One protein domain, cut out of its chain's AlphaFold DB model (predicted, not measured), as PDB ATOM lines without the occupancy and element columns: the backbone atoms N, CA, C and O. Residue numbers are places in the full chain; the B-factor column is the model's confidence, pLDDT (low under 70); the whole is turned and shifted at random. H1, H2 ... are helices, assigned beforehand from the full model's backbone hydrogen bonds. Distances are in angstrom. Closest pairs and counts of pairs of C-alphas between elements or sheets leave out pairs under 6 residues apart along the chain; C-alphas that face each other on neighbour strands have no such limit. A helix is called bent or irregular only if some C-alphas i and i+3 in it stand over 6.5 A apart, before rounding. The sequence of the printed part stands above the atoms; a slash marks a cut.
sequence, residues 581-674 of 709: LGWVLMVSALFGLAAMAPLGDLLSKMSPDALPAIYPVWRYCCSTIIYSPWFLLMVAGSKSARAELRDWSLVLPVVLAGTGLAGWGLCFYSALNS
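What this domain is: This is residues 581 to 674 of the 709 residues of an uncharacterized protein of Ectocarpus siliculosus (UniProt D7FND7). A flat, loose zigzag of three helical rows in one layer: the long H3 runs through the middle, H5 is side by side with it on one flank, and H1 and H2, nearly in line, make the row on the other. Short H4 sits at the turn between H3 and H5. The printed part has 94 residues, with five named helices in the order H1 to H5 and no named strand: all helix. It is loose, with a radius of gyration of the C-alphas of 17.0 A, and spans 51 by 35 by 11 A.

Where its parts are: Find C-alpha 608 at (0.591, 92.634, -3.904); from there H3, residues 608 to 637, runs 44.7 A to C-alpha 637 at (24.090, 84.688, 33.296). It has a kink of 33 degrees near residue 615 and is only just irregular: C-alphas 609 and 612 are 6.9 A apart. Before it look for H1, residues 581 to 594, 19.6 A, and H2, residues 596 to 603, 10.0 A. After it come H4, residues 641 to 644, 5.3 A, and H5, residues 648 to 673, 37.0 A, ending at (-6.448, 83.071, 4.459).

How they stand to each other: H3, with residues 613 to 621 alone, touches residues 662 to 669 of H5, opposite ways at a shallow tilt of 11 degrees; the closest C-alphas, Val 617 and Gly 665, are 7.5 A apart. H1 is close to H3 but not clearly touching, at 7.6 A between the closest C-alphas, Gly 592 and Cys 622. H2 likewise, at 6.9 A between those of Leu 603 and Leu 611. H3 and H4 only just touch, only at the corner, with 3 pairs of C-alphas within 8 A, the closest Val 635 and Ala 641 at 5.8 A. H1 and H5 are apart. Each O i to N i+4 pair is within hydrogen-bond range in H1 and H2, 20 of 26 in H3 and 21 of 22 in H5; H4 is too short for one.

The domain as a whole: The farthest C-alphas, Ser 607 and Ala 643, are 50.7 A apart. The printed part has no cut, and its four links are tight. Look in the B-factor column for low confidence, under 70, for instance at residues 644 to 650 and 669 to 674.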
ATOM      1  N   LEU A 581      28.352  95.634  24.921       78.06
ATOM      2  CA  LEU A 581      26.902  95.567  24.719       78.06
ATOM      3  C   LEU A 581      26.421  96.383  23.502       78.06
ATOM      4  O   LEU A 581      25.586  95.898  22.744       78.06
ATOM      5  N   GLY A 582      26.969  97.580  23.275       77.31
ATOM      6  CA  GLY A 582      26.635  98.425  22.123       77.31
ATOM      7  C   GLY A 582      27.070  97.805  20.792       77.31
ATOM      8  O   GLY A 582      26.308  97.827  19.827       77.31
ATOM      9  N   TRP A 583      28.238  97.158  20.760       83.81
ATOM     10  CA  TRP A 583      28.683  96.384  19.594       83.81
ATOM     11  C   TRP A 583      27.771  95.188  19.315       83.81
ATOM     12  O   TRP A 583      27.397  94.969  18.163       83.81
ATOM     13  N   VAL A 584      27.344  94.446  20.344       78.88
ATOM     14  CA  VAL A 584      26.420  93.313  20.153       78.88
ATOM     15  C   VAL A 584      25.026  93.782  19.720       78.88
ATOM     16  O   VAL A 584      24.429  93.154  18.845       78.88
ATOM     17  N   LEU A 585      24.523  94.902  20.248       78.19
ATOM     18  CA  LEU A 585      23.272  95.516  19.780       78.19
ATOM     19  C   LEU A 585      23.376  95.962  18.314       78.19
ATOM     20  O   LEU A 585      22.474  95.670  17.528       78.19
ATOM     21  N   MET A 586      24.489  96.589  17.913       81.69
ATOM     22  CA  MET A 586      24.720  96.987  16.521       81.69
ATOM     23  C   MET A 586      24.800  95.772  15.584       81.69
ATOM     24  O   MET A 586      24.146  95.766  14.544       81.69
ATOM     25  N   VAL A 587      25.535  94.719  15.956       81.75
ATOM     26  CA  VAL A 587      25.606  93.468  15.177       81.75
ATOM     27  C   VAL A 587      24.234  92.786  15.091       81.75
ATOM     28  O   VAL A 587      23.861  92.313  14.020       81.75
ATOM     29  N   SER A 588      23.443  92.800  16.167       77.50
ATOM     30  CA  SER A 588      22.077  92.250  16.172       77.50
ATOM     31  C   SER A 588      21.137  93.035  15.249       77.50
ATOM     32  O   SER A 588      20.368  92.438  14.493       77.50
ATOM     33  N   ALA A 589      21.232  94.369  15.243       76.75
ATOM     34  CA  ALA A 589      20.479  95.228  14.332       76.75
ATOM     35  C   ALA A 589      20.904  95.029  12.866       76.75
ATOM     36  O   ALA A 589      20.050  94.911  11.987       76.75
ATOM     37  N   LEU A 590      22.211  94.920  12.597       75.31
ATOM     38  CA  LEU A 590      22.747  94.613  11.267       75.31
ATOM     39  C   LEU A 590      22.310  93.227  10.777       75.31
ATOM     40  O   LEU A 590      21.960  93.093   9.607       75.31
ATOM     41  N   PHE A 591      22.250  92.218  11.650       79.62
ATOM     42  CA  PHE A 591      21.722  90.895  11.308       79.62
ATOM     43  C   PHE A 591      20.218  90.948  10.990       79.62
ATOM     44  O   PHE A 591      19.777  90.386   9.987       79.62
ATOM     45  N   GLY A 592      19.437  91.698  11.776       76.94
ATOM     46  CA  GLY A 592      18.018  91.948  11.503       76.94
ATOM     47  C   GLY A 592      17.769  92.671  10.171       76.94
ATOM     48  O   GLY A 592      16.812  92.344   9.469       76.94
ATOM     49  N   LEU A 593      18.644  93.605   9.785       73.31
ATOM     50  CA  LEU A 593      18.604  94.277   8.480       73.31
ATOM     51  C   LEU A 593      19.059  93.358   7.336       73.31
ATOM     52  O   LEU A 593      18.415  93.329   6.289       73.31
ATOM     53  N   ALA A 594      20.114  92.564   7.532       74.81
ATOM     54  CA  ALA A 594      20.584  91.592   6.546       74.81
ATOM     55  C   ALA A 594      19.511  90.533   6.238       74.81
ATOM     56  O   ALA A 594      19.280  90.216   5.073       74.81
ATOM     57  N   ALA A 595      18.779  90.064   7.255       74.50
ATOM     58  CA  ALA A 595      17.652  89.143   7.098       74.50
ATOM     59  C   ALA A 595      16.477  89.723   6.279       74.50
ATOM     60  O   ALA A 595      15.675  88.961   5.738       74.50
ATOM     61  N   MET A 596      16.371  91.051   6.136       72.25
ATOM     62  CA  MET A 596      15.355  91.687   5.285       72.25
ATOM     63  C   MET A 596      15.726  91.682   3.794       72.25
ATOM     64  O   MET A 596      14.831  91.820   2.963       72.25
ATOM     65  N   ALA A 597      17.000  91.506   3.421       74.19
ATOM     66  CA  ALA A 597      17.406  91.537   2.012       74.19
ATOM     67  C   ALA A 597      16.919  90.302   1.212       74.19
ATOM     68  O   ALA A 597      16.275  90.506   0.180       74.19
ATOM     69  N   PRO A 598      17.085  89.044   1.686       77.31
ATOM     70  CA  PRO A 598      16.453  87.879   1.057       77.31
ATOM     71  C   PRO A 598      14.923  87.955   1.083       77.31
ATOM     72  O   PRO A 598      14.268  87.534   0.134       77.31
ATOM     73  N   LEU A 599      14.340  88.536   2.141       72.62
ATOM     74  CA  LEU A 599      12.895  88.746   2.217       72.62
ATOM     75  C   LEU A 599      12.407  89.718   1.134       72.62
ATOM     76  O   LEU A 599      11.363  89.473   0.543       72.62
ATOM     77  N   GLY A 600      13.148  90.789   0.840       75.94
ATOM     78  CA  GLY A 600      12.806  91.731  -0.231       75.94
ATOM     79  C   GLY A 600      12.715  91.055  -1.603       75.94
ATOM     80  O   GLY A 600      11.763  91.298  -2.343       75.94
ATOM     81  N   ASP A 601      13.649  90.149  -1.905       78.81
ATOM     82  CA  ASP A 601      13.637  89.358  -3.142       78.81
ATOM     83  C   ASP A 601      12.628  88.185  -3.117       78.81
ATOM     84  O   ASP A 601      12.243  87.667  -4.163       78.81
ATOM     85  N   LEU A 602      12.130  87.781  -1.947       77.56
ATOM     86  CA  LEU A 602      11.002  86.848  -1.842       77.56
ATOM     87  C   LEU A 602       9.653  87.571  -2.026       77.56
ATOM     88  O   LEU A 602       8.782  87.096  -2.753       77.56
ATOM     89  N   LEU A 603       9.494  88.740  -1.400       75.06
ATOM     90  CA  LEU A 603       8.288  89.572  -1.456       75.06
ATOM     91  C   LEU A 603       8.065  90.181  -2.846       75.06
ATOM     92  O   LEU A 603       6.916  90.313  -3.258       75.06
ATOM     93  N   SER A 604       9.131  90.482  -3.598       79.94
ATOM     94  CA  SER A 604       9.042  90.921  -5.003       79.94
ATOM     95  C   SER A 604       8.404  89.877  -5.934       79.94
ATOM     96  O   SER A 604       7.952  90.224  -7.024       79.94
ATOM     97  N   LYS A 605       8.349  88.608  -5.502       83.50
ATOM     98  CA  LYS A 605       7.769  87.469  -6.234       83.50
ATOM     99  C   LYS A 605       6.381  87.062  -5.715       83.50
ATOM    100  O   LYS A 605       5.791  86.120  -6.241       83.50
ATOM    101  N   MET A 606       5.850  87.743  -4.696       85.38
ATOM    102  CA  MET A 606       4.513  87.499  -4.140       85.38
ATOM    103  C   MET A 606       3.480  88.484  -4.705       85.38
ATOM    104  O   MET A 606       3.815  89.587  -5.132       85.38
ATOM    105  N   SER A 607       2.201  88.096  -4.705       85.81
ATOM    106  CA  SER A 607       1.113  88.981  -5.139       85.81
ATOM    107  C   SER A 607       0.977  90.193  -4.201       85.81
ATOM    108  O   SER A 607       1.057  89.997  -2.984       85.81
ATOM    109  N   PRO A 608       0.698  91.414  -4.714       82.69
ATOM    110  CA  PRO A 608       0.591  92.634  -3.904       82.69
ATOM    111  C   PRO A 608      -0.296  92.490  -2.660       82.69
ATOM    112  O   PRO A 608       0.070  92.942  -1.575       82.69
ATOM    113  N   ASP A 609      -1.410  91.770  -2.799       85.81
ATOM    114  CA  ASP A 609      -2.415  91.543  -1.753       85.81
ATOM    115  C   ASP A 609      -1.888  90.750  -0.538       85.81
ATOM    116  O   ASP A 609      -2.487  90.787   0.535       85.81
ATOM    117  N   ALA A 610      -0.766  90.031  -0.682       78.88
ATOM    118  CA  ALA A 610      -0.179  89.205   0.377       78.88
ATOM    119  C   ALA A 610       0.842  89.960   1.252       78.88
ATOM    120  O   ALA A 610       1.050  89.590   2.413       78.88
ATOM    121  N   LEU A 611       1.465  91.030   0.735       77.81
ATOM    122  CA  LEU A 611       2.495  91.784   1.465       77.81
ATOM    123  C   LEU A 611       2.015  92.343   2.824       77.81
ATOM    124  O   LEU A 611       2.760  92.184   3.799       77.81
ATOM    125  N   PRO A 612       0.803  92.930   2.958       76.88
ATOM    126  CA  PRO A 612       0.339  93.487   4.233       76.88
ATOM    127  C   PRO A 612       0.211  92.452   5.360       76.88
ATOM    128  O   PRO A 612       0.360  92.804   6.528       76.88
ATOM    129  N   ALA A 613      -0.046  91.183   5.024       75.56
ATOM    130  CA  ALA A 613      -0.235  90.105   5.997       75.56
ATOM    131  C   ALA A 613       1.079  89.408   6.392       75.56
ATOM    132  O   ALA A 613       1.235  88.987   7.537       75.56
ATOM    133  N   ILE A 614       2.040  89.299   5.468       79.25
ATOM    134  CA  ILE A 614       3.318  88.607   5.710       79.25
ATOM    135  C   ILE A 614       4.306  89.493   6.481       79.25
ATOM    136  O   ILE A 614       5.034  89.002   7.348       79.25
ATOM    137  N   TYR A 615       4.318  90.802   6.217       74.62
ATOM    138  CA  TYR A 615       5.293  91.725   6.806       74.62
ATOM    139  C   TYR A 615       5.246  91.811   8.354       74.62
ATOM    140  O   TYR A 615       6.316  91.798   8.973       74.62
ATOM    141  N   PRO A 616       4.069  91.817   9.023       76.69
ATOM    142  CA  PRO A 616       3.995  91.732  10.483       76.69
ATOM    143  C   PRO A 616       4.462  90.374  11.017       76.69
ATOM    144  O   PRO A 616       5.246  90.332  11.963       76.69
ATOM    145  N   VAL A 617       4.020  89.269  10.401       77.94
ATOM    146  CA  VAL A 617       4.353  87.901  10.841       77.94
ATOM    147  C   VAL A 617       5.865  87.681  10.812       77.94
ATOM    148  O   VAL A 617       6.437  87.251  11.812       77.94
ATOM    149  N   TRP A 618       6.537  88.069   9.722       77.69
ATOM    150  CA  TRP A 618       7.998  87.985   9.624       77.69
ATOM    151  C   TRP A 618       8.712  88.806  10.705       77.69
ATOM    152  O   TRP A 618       9.631  88.297  11.352       77.69
ATOM    153  N   ARG A 619       8.276  90.054  10.940       75.81
ATOM    154  CA  ARG A 619       8.847  90.918  11.987       75.81
ATOM    155  C   ARG A 619       8.731  90.284  13.373       75.81
ATOM    156  O   ARG A 619       9.725  90.272  14.100       75.81
ATOM    157  N   TYR A 620       7.570  89.730  13.729       76.88
ATOM    158  CA  TYR A 620       7.392  89.044  15.013       76.88
ATOM    159  C   TYR A 620       8.229  87.762  15.107       76.88
ATOM    160  O   TYR A 620       8.950  87.593  16.088       76.88
ATOM    161  N   CYS A 621       8.219  86.898  14.087       77.94
ATOM    162  CA  CYS A 621       9.017  85.667  14.086       77.94
ATOM    163  C   CYS A 621      10.521  85.943  14.232       77.94
ATOM    164  O   CYS A 621      11.158  85.365  15.113       77.94
ATOM    165  N   CYS A 622      11.086  86.855  13.435       76.75
ATOM    166  CA  CYS A 622      12.514  87.182  13.512       76.75
ATOM    167  C   CYS A 622      12.890  87.838  14.846       76.75
ATOM    168  O   CYS A 622      13.925  87.496  15.414       76.75
ATOM    169  N   SER A 623      12.040  88.720  15.383       75.94
ATOM    170  CA  SER A 623      12.271  89.328  16.701       75.94
ATOM    171  C   SER A 623      12.303  88.264  17.800       75.94
ATOM    172  O   SER A 623      13.232  88.238  18.601       75.94
ATOM    173  N   THR A 624      11.346  87.332  17.809       78.69
ATOM    174  CA  THR A 624      11.316  86.235  18.788       78.69
ATOM    175  C   THR A 624      12.528  85.309  18.647       78.69
ATOM    176  O   THR A 624      13.121  84.941  19.657       78.69
ATOM    177  N   ILE A 625      12.941  84.969  17.420       78.94
ATOM    178  CA  ILE A 625      14.105  84.100  17.169       78.94
ATOM    179  C   ILE A 625      15.421  84.761  17.614       78.94
ATOM    180  O   ILE A 625      16.280  84.073  18.159       78.94
ATOM    181  N   ILE A 626      15.580  86.075  17.424       77.75
ATOM    182  CA  ILE A 626      16.804  86.803  17.804       77.75
ATOM    183  C   ILE A 626      16.838  87.096  19.312       77.75
ATOM    184  O   ILE A 626      17.854  86.855  19.965       77.75
ATOM    185  N   TYR A 627      15.740  87.592  19.891       77.50
ATOM    186  CA  TYR A 627      15.736  88.070  21.278       77.50
ATOM    187  C   TYR A 627      15.446  86.985  22.324       77.50
ATOM    188  O   TYR A 627      15.915  87.122  23.452       77.50
ATOM    189  N   SER A 628      14.744  85.892  21.993       79.00
ATOM    190  CA  SER A 628      14.459  84.823  22.971       79.00
ATOM    191  C   SER A 628      15.731  84.120  23.487       79.00
ATOM    192  O   SER A 628      15.900  84.043  24.707       79.00
ATOM    193  N   PRO A 629      16.699  83.705  22.637       79.75
ATOM    194  CA  PRO A 629      17.973  83.167  23.120       79.75
ATOM    195  C   PRO A 629      18.762  84.181  23.957       79.75
ATOM    196  O   PRO A 629      19.371  83.812  24.957       79.75
ATOM    197  N   TRP A 630      18.717  85.467  23.592       77.56
ATOM    198  CA  TRP A 630      19.407  86.537  24.322       77.56
ATOM    199  C   TRP A 630      18.800  86.784  25.710       77.56
ATOM    200  O   TRP A 630      19.531  86.932  26.690       77.56
ATOM    201  N   PHE A 631      17.470  86.753  25.821       80.56
ATOM    202  CA  PHE A 631      16.755  86.805  27.097       80.56
ATOM    203  C   PHE A 631      17.103  85.599  27.982       80.56
ATOM    204  O   PHE A 631      17.460  85.770  29.146       80.56
ATOM    205  N   LEU A 632      17.098  84.385  27.417       80.88
ATOM    206  CA  LEU A 632      17.490  83.166  28.132       80.88
ATOM    207  C   LEU A 632      18.961  83.199  28.594       80.88
ATOM    208  O   LEU A 632      19.259  82.729  29.691       80.88
ATOM    209  N   LEU A 633      19.871  83.795  27.816       79.62
ATOM    210  CA  LEU A 633      21.279  83.971  28.196       79.62
ATOM    211  C   LEU A 633      21.478  85.039  29.286       79.62
ATOM    212  O   LEU A 633      22.244  84.797  30.217       79.62
ATOM    213  N   MET A 634      20.761  86.169  29.237       77.88
ATOM    214  CA  MET A 634      20.724  87.158  30.333       77.88
ATOM    215  C   MET A 634      20.270  86.508  31.649       77.88
ATOM    216  O   MET A 634      20.928  86.644  32.687       77.88
ATOM    217  N   VAL A 635      19.175  85.746  31.578       77.81
ATOM    218  CA  VAL A 635      18.598  84.976  32.689       77.81
ATOM    219  C   VAL A 635      19.583  83.940  33.234       77.81
ATOM    220  O   VAL A 635      19.789  83.870  34.444       77.81
ATOM    221  N   ALA A 636      20.234  83.163  32.364       76.81
ATOM    222  CA  ALA A 636      21.217  82.158  32.768       76.81
ATOM    223  C   ALA A 636      22.524  82.770  33.309       76.81
ATOM    224  O   ALA A 636      23.195  82.155  34.141       76.81
ATOM    225  N   GLY A 637      22.892  83.974  32.861       77.81
ATOM    226  CA  GLY A 637      24.090  84.688  33.296       77.81
ATOM    227  C   GLY A 637      23.967  85.251  34.713       77.81
ATOM    228  O   GLY A 637      24.810  84.968  35.570       77.81
ATOM    229  N   SER A 638      22.907  86.008  35.001       83.06
ATOM    230  CA  SER A 638      22.749  86.682  36.298       83.06
ATOM    231  C   SER A 638      22.563  85.692  37.459       83.06
ATOM    232  O   SER A 638      21.833  84.705  37.361       83.06
ATOM    233  N   LYS A 639      23.250  85.933  38.585       82.12
ATOM    234  CA  LYS A 639      23.100  85.127  39.813       82.12
ATOM    235  C   LYS A 639      21.816  85.483  40.570       82.12
ATOM    236  O   LYS A 639      21.154  84.575  41.058       82.12
ATOM    237  N   SER A 640      21.446  86.764  40.613       76.38
ATOM    238  CA  SER A 640      20.198  87.224  41.241       76.38
ATOM    239  C   SER A 640      18.975  86.795  40.433       76.38
ATOM    240  O   SER A 640      18.048  86.232  41.001       76.38
ATOM    241  N   ALA A 641      19.017  86.922  39.099       69.62
ATOM    242  CA  ALA A 641      17.913  86.466  38.251       69.62
ATOM    243  C   ALA A 641      17.677  84.954  38.408       69.62
ATOM    244  O   ALA A 641      16.537  84.518  38.495       69.62
ATOM    245  N   ARG A 642      18.740  84.144  38.543       71.81
ATOM    246  CA  ARG A 642      18.631  82.706  38.858       71.81
ATOM    247  C   ARG A 642      18.069  82.393  40.250       71.81
ATOM    248  O   ARG A 642      17.646  81.259  40.464       71.81
ATOM    249  N   ALA A 643      18.066  83.342  41.185       73.06
ATOM    250  CA  ALA A 643      17.414  83.175  42.481       73.06
ATOM    251  C   ALA A 643      15.899  83.422  42.383       73.06
ATOM    252  O   ALA A 643      15.131  82.635  42.929       73.06
ATOM    253  N   GLU A 644      15.473  84.445  41.637       65.62
ATOM    254  CA  GLU A 644      14.052  84.760  41.407       65.62
ATOM    255  C   GLU A 644      13.400  83.774  40.422       65.62
ATOM    256  O   GLU A 644      12.365  83.183  40.715       65.62
ATOM    257  N   LEU A 645      14.052  83.490  39.291       62.12
ATOM    258  CA  LEU A 645      13.563  82.581  38.239       62.12
ATOM    259  C   LEU A 645      13.699  81.094  38.602       62.12
ATOM    260  O   LEU A 645      13.334  80.222  37.813       62.12
ATOM    261  N   ARG A 646      14.175  80.790  39.817       59.12
ATOM    262  CA  ARG A 646      13.955  79.489  40.461       59.12
ATOM    263  C   ARG A 646      12.469  79.267  40.759       59.12
ATOM    264  O   ARG A 646      12.045  78.112  40.844       59.12
ATOM    265  N   ASP A 647      11.682  80.335  40.883       69.25
ATOM    266  CA  ASP A 647      10.230  80.249  40.892       69.25
ATOM    267  C   ASP A 647       9.701  80.059  39.457       69.25
ATOM    268  O   ASP A 647       9.386  80.994  38.714       69.25
ATOM    269  N   TRP A 648       9.625  78.789  39.051       64.38
ATOM    270  CA  TRP A 648       9.129  78.356  37.738       64.38
ATOM    271  C   TRP A 648       7.706  78.850  37.421       64.38
ATOM    272  O   TRP A 648       7.310  78.838  36.250       64.38
ATOM    273  N   SER A 649       6.958  79.315  38.430       69.56
ATOM    274  CA  SER A 649       5.632  79.918  38.272       69.56
ATOM    275  C   SER A 649       5.620  81.189  37.417       69.56
ATOM    276  O   SER A 649       4.570  81.505  36.869       69.56
ATOM    277  N   LEU A 650       6.756  81.881  37.242       62.72
ATOM    278  CA  LEU A 650       6.880  83.059  36.368       62.72
ATOM    279  C   LEU A 650       7.474  82.734  34.990       62.72
ATOM    280  O   LEU A 650       7.061  83.319  33.987       62.72
ATOM    281  N   VAL A 651       8.392  81.765  34.908       70.94
ATOM    282  CA  VAL A 651       8.988  81.332  33.630       70.94
ATOM    283  C   VAL A 651       7.920  80.741  32.708       70.94
ATOM    284  O   VAL A 651       7.846  81.095  31.529       70.94
ATOM    285  N   LEU A 652       7.072  79.854  33.242       73.31
ATOM    286  CA  LEU A 652       6.099  79.126  32.433       73.31
ATOM    287  C   LEU A 652       5.024  80.052  31.815       73.31
ATOM    288  O   LEU A 652       4.816  79.938  30.607       73.31
ATOM    289  N   PRO A 653       4.399  81.013  32.531       72.50
ATOM    290  CA  PRO A 653       3.486  81.982  31.922       72.50
ATOM    291  C   PRO A 653       4.136  82.903  30.892       72.50
ATOM    292  O   PRO A 653       3.494  83.190  29.888       72.50
ATOM    293  N   VAL A 654       5.386  83.347  31.079       72.00
ATOM    294  CA  VAL A 654       6.065  84.210  30.090       72.00
ATOM    295  C   VAL A 654       6.324  83.447  28.789       72.00
ATOM    296  O   VAL A 654       6.032  83.959  27.706       72.00
ATOM    297  N   VAL A 655       6.790  82.196  28.879       74.50
ATOM    298  CA  VAL A 655       6.960  81.329  27.701       74.50
ATOM    299  C   VAL A 655       5.607  81.028  27.051       74.50
ATOM    300  O   VAL A 655       5.469  81.225  25.845       74.50
ATOM    301  N   LEU A 656       4.591  80.634  27.832       75.12
ATOM    302  CA  LEU A 656       3.247  80.337  27.322       75.12
ATOM    303  C   LEU A 656       2.560  81.558  26.697       75.12
ATOM    304  O   LEU A 656       1.871  81.400  25.692       75.12
ATOM    305  N   ALA A 657       2.765  82.766  27.229       71.62
ATOM    306  CA  ALA A 657       2.257  84.005  26.645       71.62
ATOM    307  C   ALA A 657       2.964  84.332  25.321       71.62
ATOM    308  O   ALA A 657       2.294  84.653  24.340       71.62
ATOM    309  N   GLY A 658       4.292  84.180  25.253       74.94
ATOM    310  CA  GLY A 658       5.061  84.365  24.018       74.94
ATOM    311  C   GLY A 658       4.667  83.372  22.918       74.94
ATOM    312  O   GLY A 658       4.357  83.775  21.794       74.94
ATOM    313  N   THR A 659       4.592  82.075  23.241       75.12
ATOM    314  CA  THR A 659       4.127  81.049  22.291       75.12
ATOM    315  C   THR A 659       2.638  81.183  21.975       75.12
ATOM    316  O   THR A 659       2.226  80.902  20.854       75.12
ATOM    317  N   GLY A 660       1.834  81.642  22.937       74.12
ATOM    318  CA  GLY A 660       0.401  81.886  22.779       74.12
ATOM    319  C   GLY A 660       0.112  83.041  21.827       74.12
ATOM    320  O   GLY A 660      -0.727  82.892  20.945       74.12
ATOM    321  N   LEU A 661       0.853  84.149  21.924       69.81
ATOM    322  CA  LEU A 661       0.782  85.268  20.978       69.81
ATOM    323  C   LEU A 661       1.218  84.853  19.567       69.81
ATOM    324  O   LEU A 661       0.526  85.167  18.598       69.81
ATOM    325  N   ALA A 662       2.313  84.094  19.443       65.69
ATOM    326  CA  ALA A 662       2.763  83.566  18.154       65.69
ATOM    327  C   ALA A 662       1.731  82.603  17.529       65.69
ATOM    328  O   ALA A 662       1.394  82.728  16.351       65.69
ATOM    329  N   GLY A 663       1.180  81.682  18.327       73.25
ATOM    330  CA  GLY A 663       0.132  80.753  17.905       73.25
ATOM    331  C   GLY A 663      -1.184  81.452  17.557       73.25
ATOM    332  O   GLY A 663      -1.810  81.110  16.557       73.25
ATOM    333  N   TRP A 664      -1.581  82.477  18.315       76.25
ATOM    334  CA  TRP A 664      -2.768  83.286  18.026       76.25
ATOM    335  C   TRP A 664      -2.609  84.055  16.712       76.25
ATOM    336  O   TRP A 664      -3.510  84.009  15.879       76.25
ATOM    337  N   GLY A 665      -1.441  84.662  16.469       71.81
ATOM    338  CA  GLY A 665      -1.116  85.293  15.187       71.81
ATOM    339  C   GLY A 665      -1.168  84.314  14.008       71.81
ATOM    340  O   GLY A 665      -1.742  84.636  12.967       71.81
ATOM    341  N   LEU A 666      -0.649  83.093  14.180       67.56
ATOM    342  CA  LEU A 666      -0.687  82.043  13.155       67.56
ATOM    343  C   LEU A 666      -2.119  81.541  12.880       67.56
ATOM    344  O   LEU A 666      -2.504  81.360  11.724       67.56
ATOM    345  N   CYS A 667      -2.934  81.363  13.923       67.50
ATOM    346  CA  CYS A 667      -4.345  80.990  13.801       67.50
ATOM    347  C   CYS A 667      -5.190  82.105  13.168       67.50
ATOM    348  O   CYS A 667      -6.034  81.819  12.321       67.50
ATOM    349  N   PHE A 668      -4.942  83.368  13.524       70.25
ATOM    350  CA  PHE A 668      -5.600  84.535  12.932       70.25
ATOM    351  C   PHE A 668      -5.250  84.677  11.443       70.25
ATOM    352  O   PHE A 668      -6.143  84.845  10.612       70.25
ATOM    353  N   TYR A 669      -3.976  84.492  11.081       64.88
ATOM    354  CA  TYR A 669      -3.525  84.408   9.689       64.88
ATOM    355  C   TYR A 669      -4.210  83.261   8.922       64.88
ATOM    356  O   TYR A 669      -4.714  83.470   7.819       64.88
ATOM    357  N   SER A 670      -4.299  82.065   9.515       68.00
ATOM    358  CA  SER A 670      -4.986  80.915   8.907       68.00
ATOM    359  C   SER A 670      -6.487  81.171   8.694       68.00
ATOM    360  O   SER A 670      -7.029  80.842   7.638       68.00
ATOM    361  N   ALA A 671      -7.151  81.836   9.647       67.00
ATOM    362  CA  ALA A 671      -8.557  82.217   9.532       67.00
ATOM    363  C   ALA A 671      -8.794  83.251   8.415       67.00
ATOM    364  O   ALA A 671      -9.722  83.078   7.624       67.00
ATOM    365  N   LEU A 672      -7.935  84.272   8.299       62.09
ATOM    366  CA  LEU A 672      -7.997  85.270   7.221       62.09
ATOM    367  C   LEU A 672      -7.721  84.675   5.832       62.09
ATOM    368  O   LEU A 672      -8.316  85.111   4.849       62.09
ATOM    369  N   ASN A 673      -6.827  83.687   5.736       58.72
ATOM    370  CA  ASN A 673      -6.448  83.071   4.459       58.72
ATOM    371  C   ASN A 673      -7.413  81.945   4.025       58.72
ATOM    372  O   ASN A 673      -7.465  81.561   2.853       58.72
ATOM    373  N   SER A 674      -8.224  81.414   4.947       61.34
ATOM    374  CA  SER A 674      -9.269  80.447   4.614       61.34
ATOM    375  C   SER A 674     -10.420  81.120   3.846       61.34
ATOM    376  O   SER A 674     -11.234  81.836   4.418       61.34
TER     377      SER A 674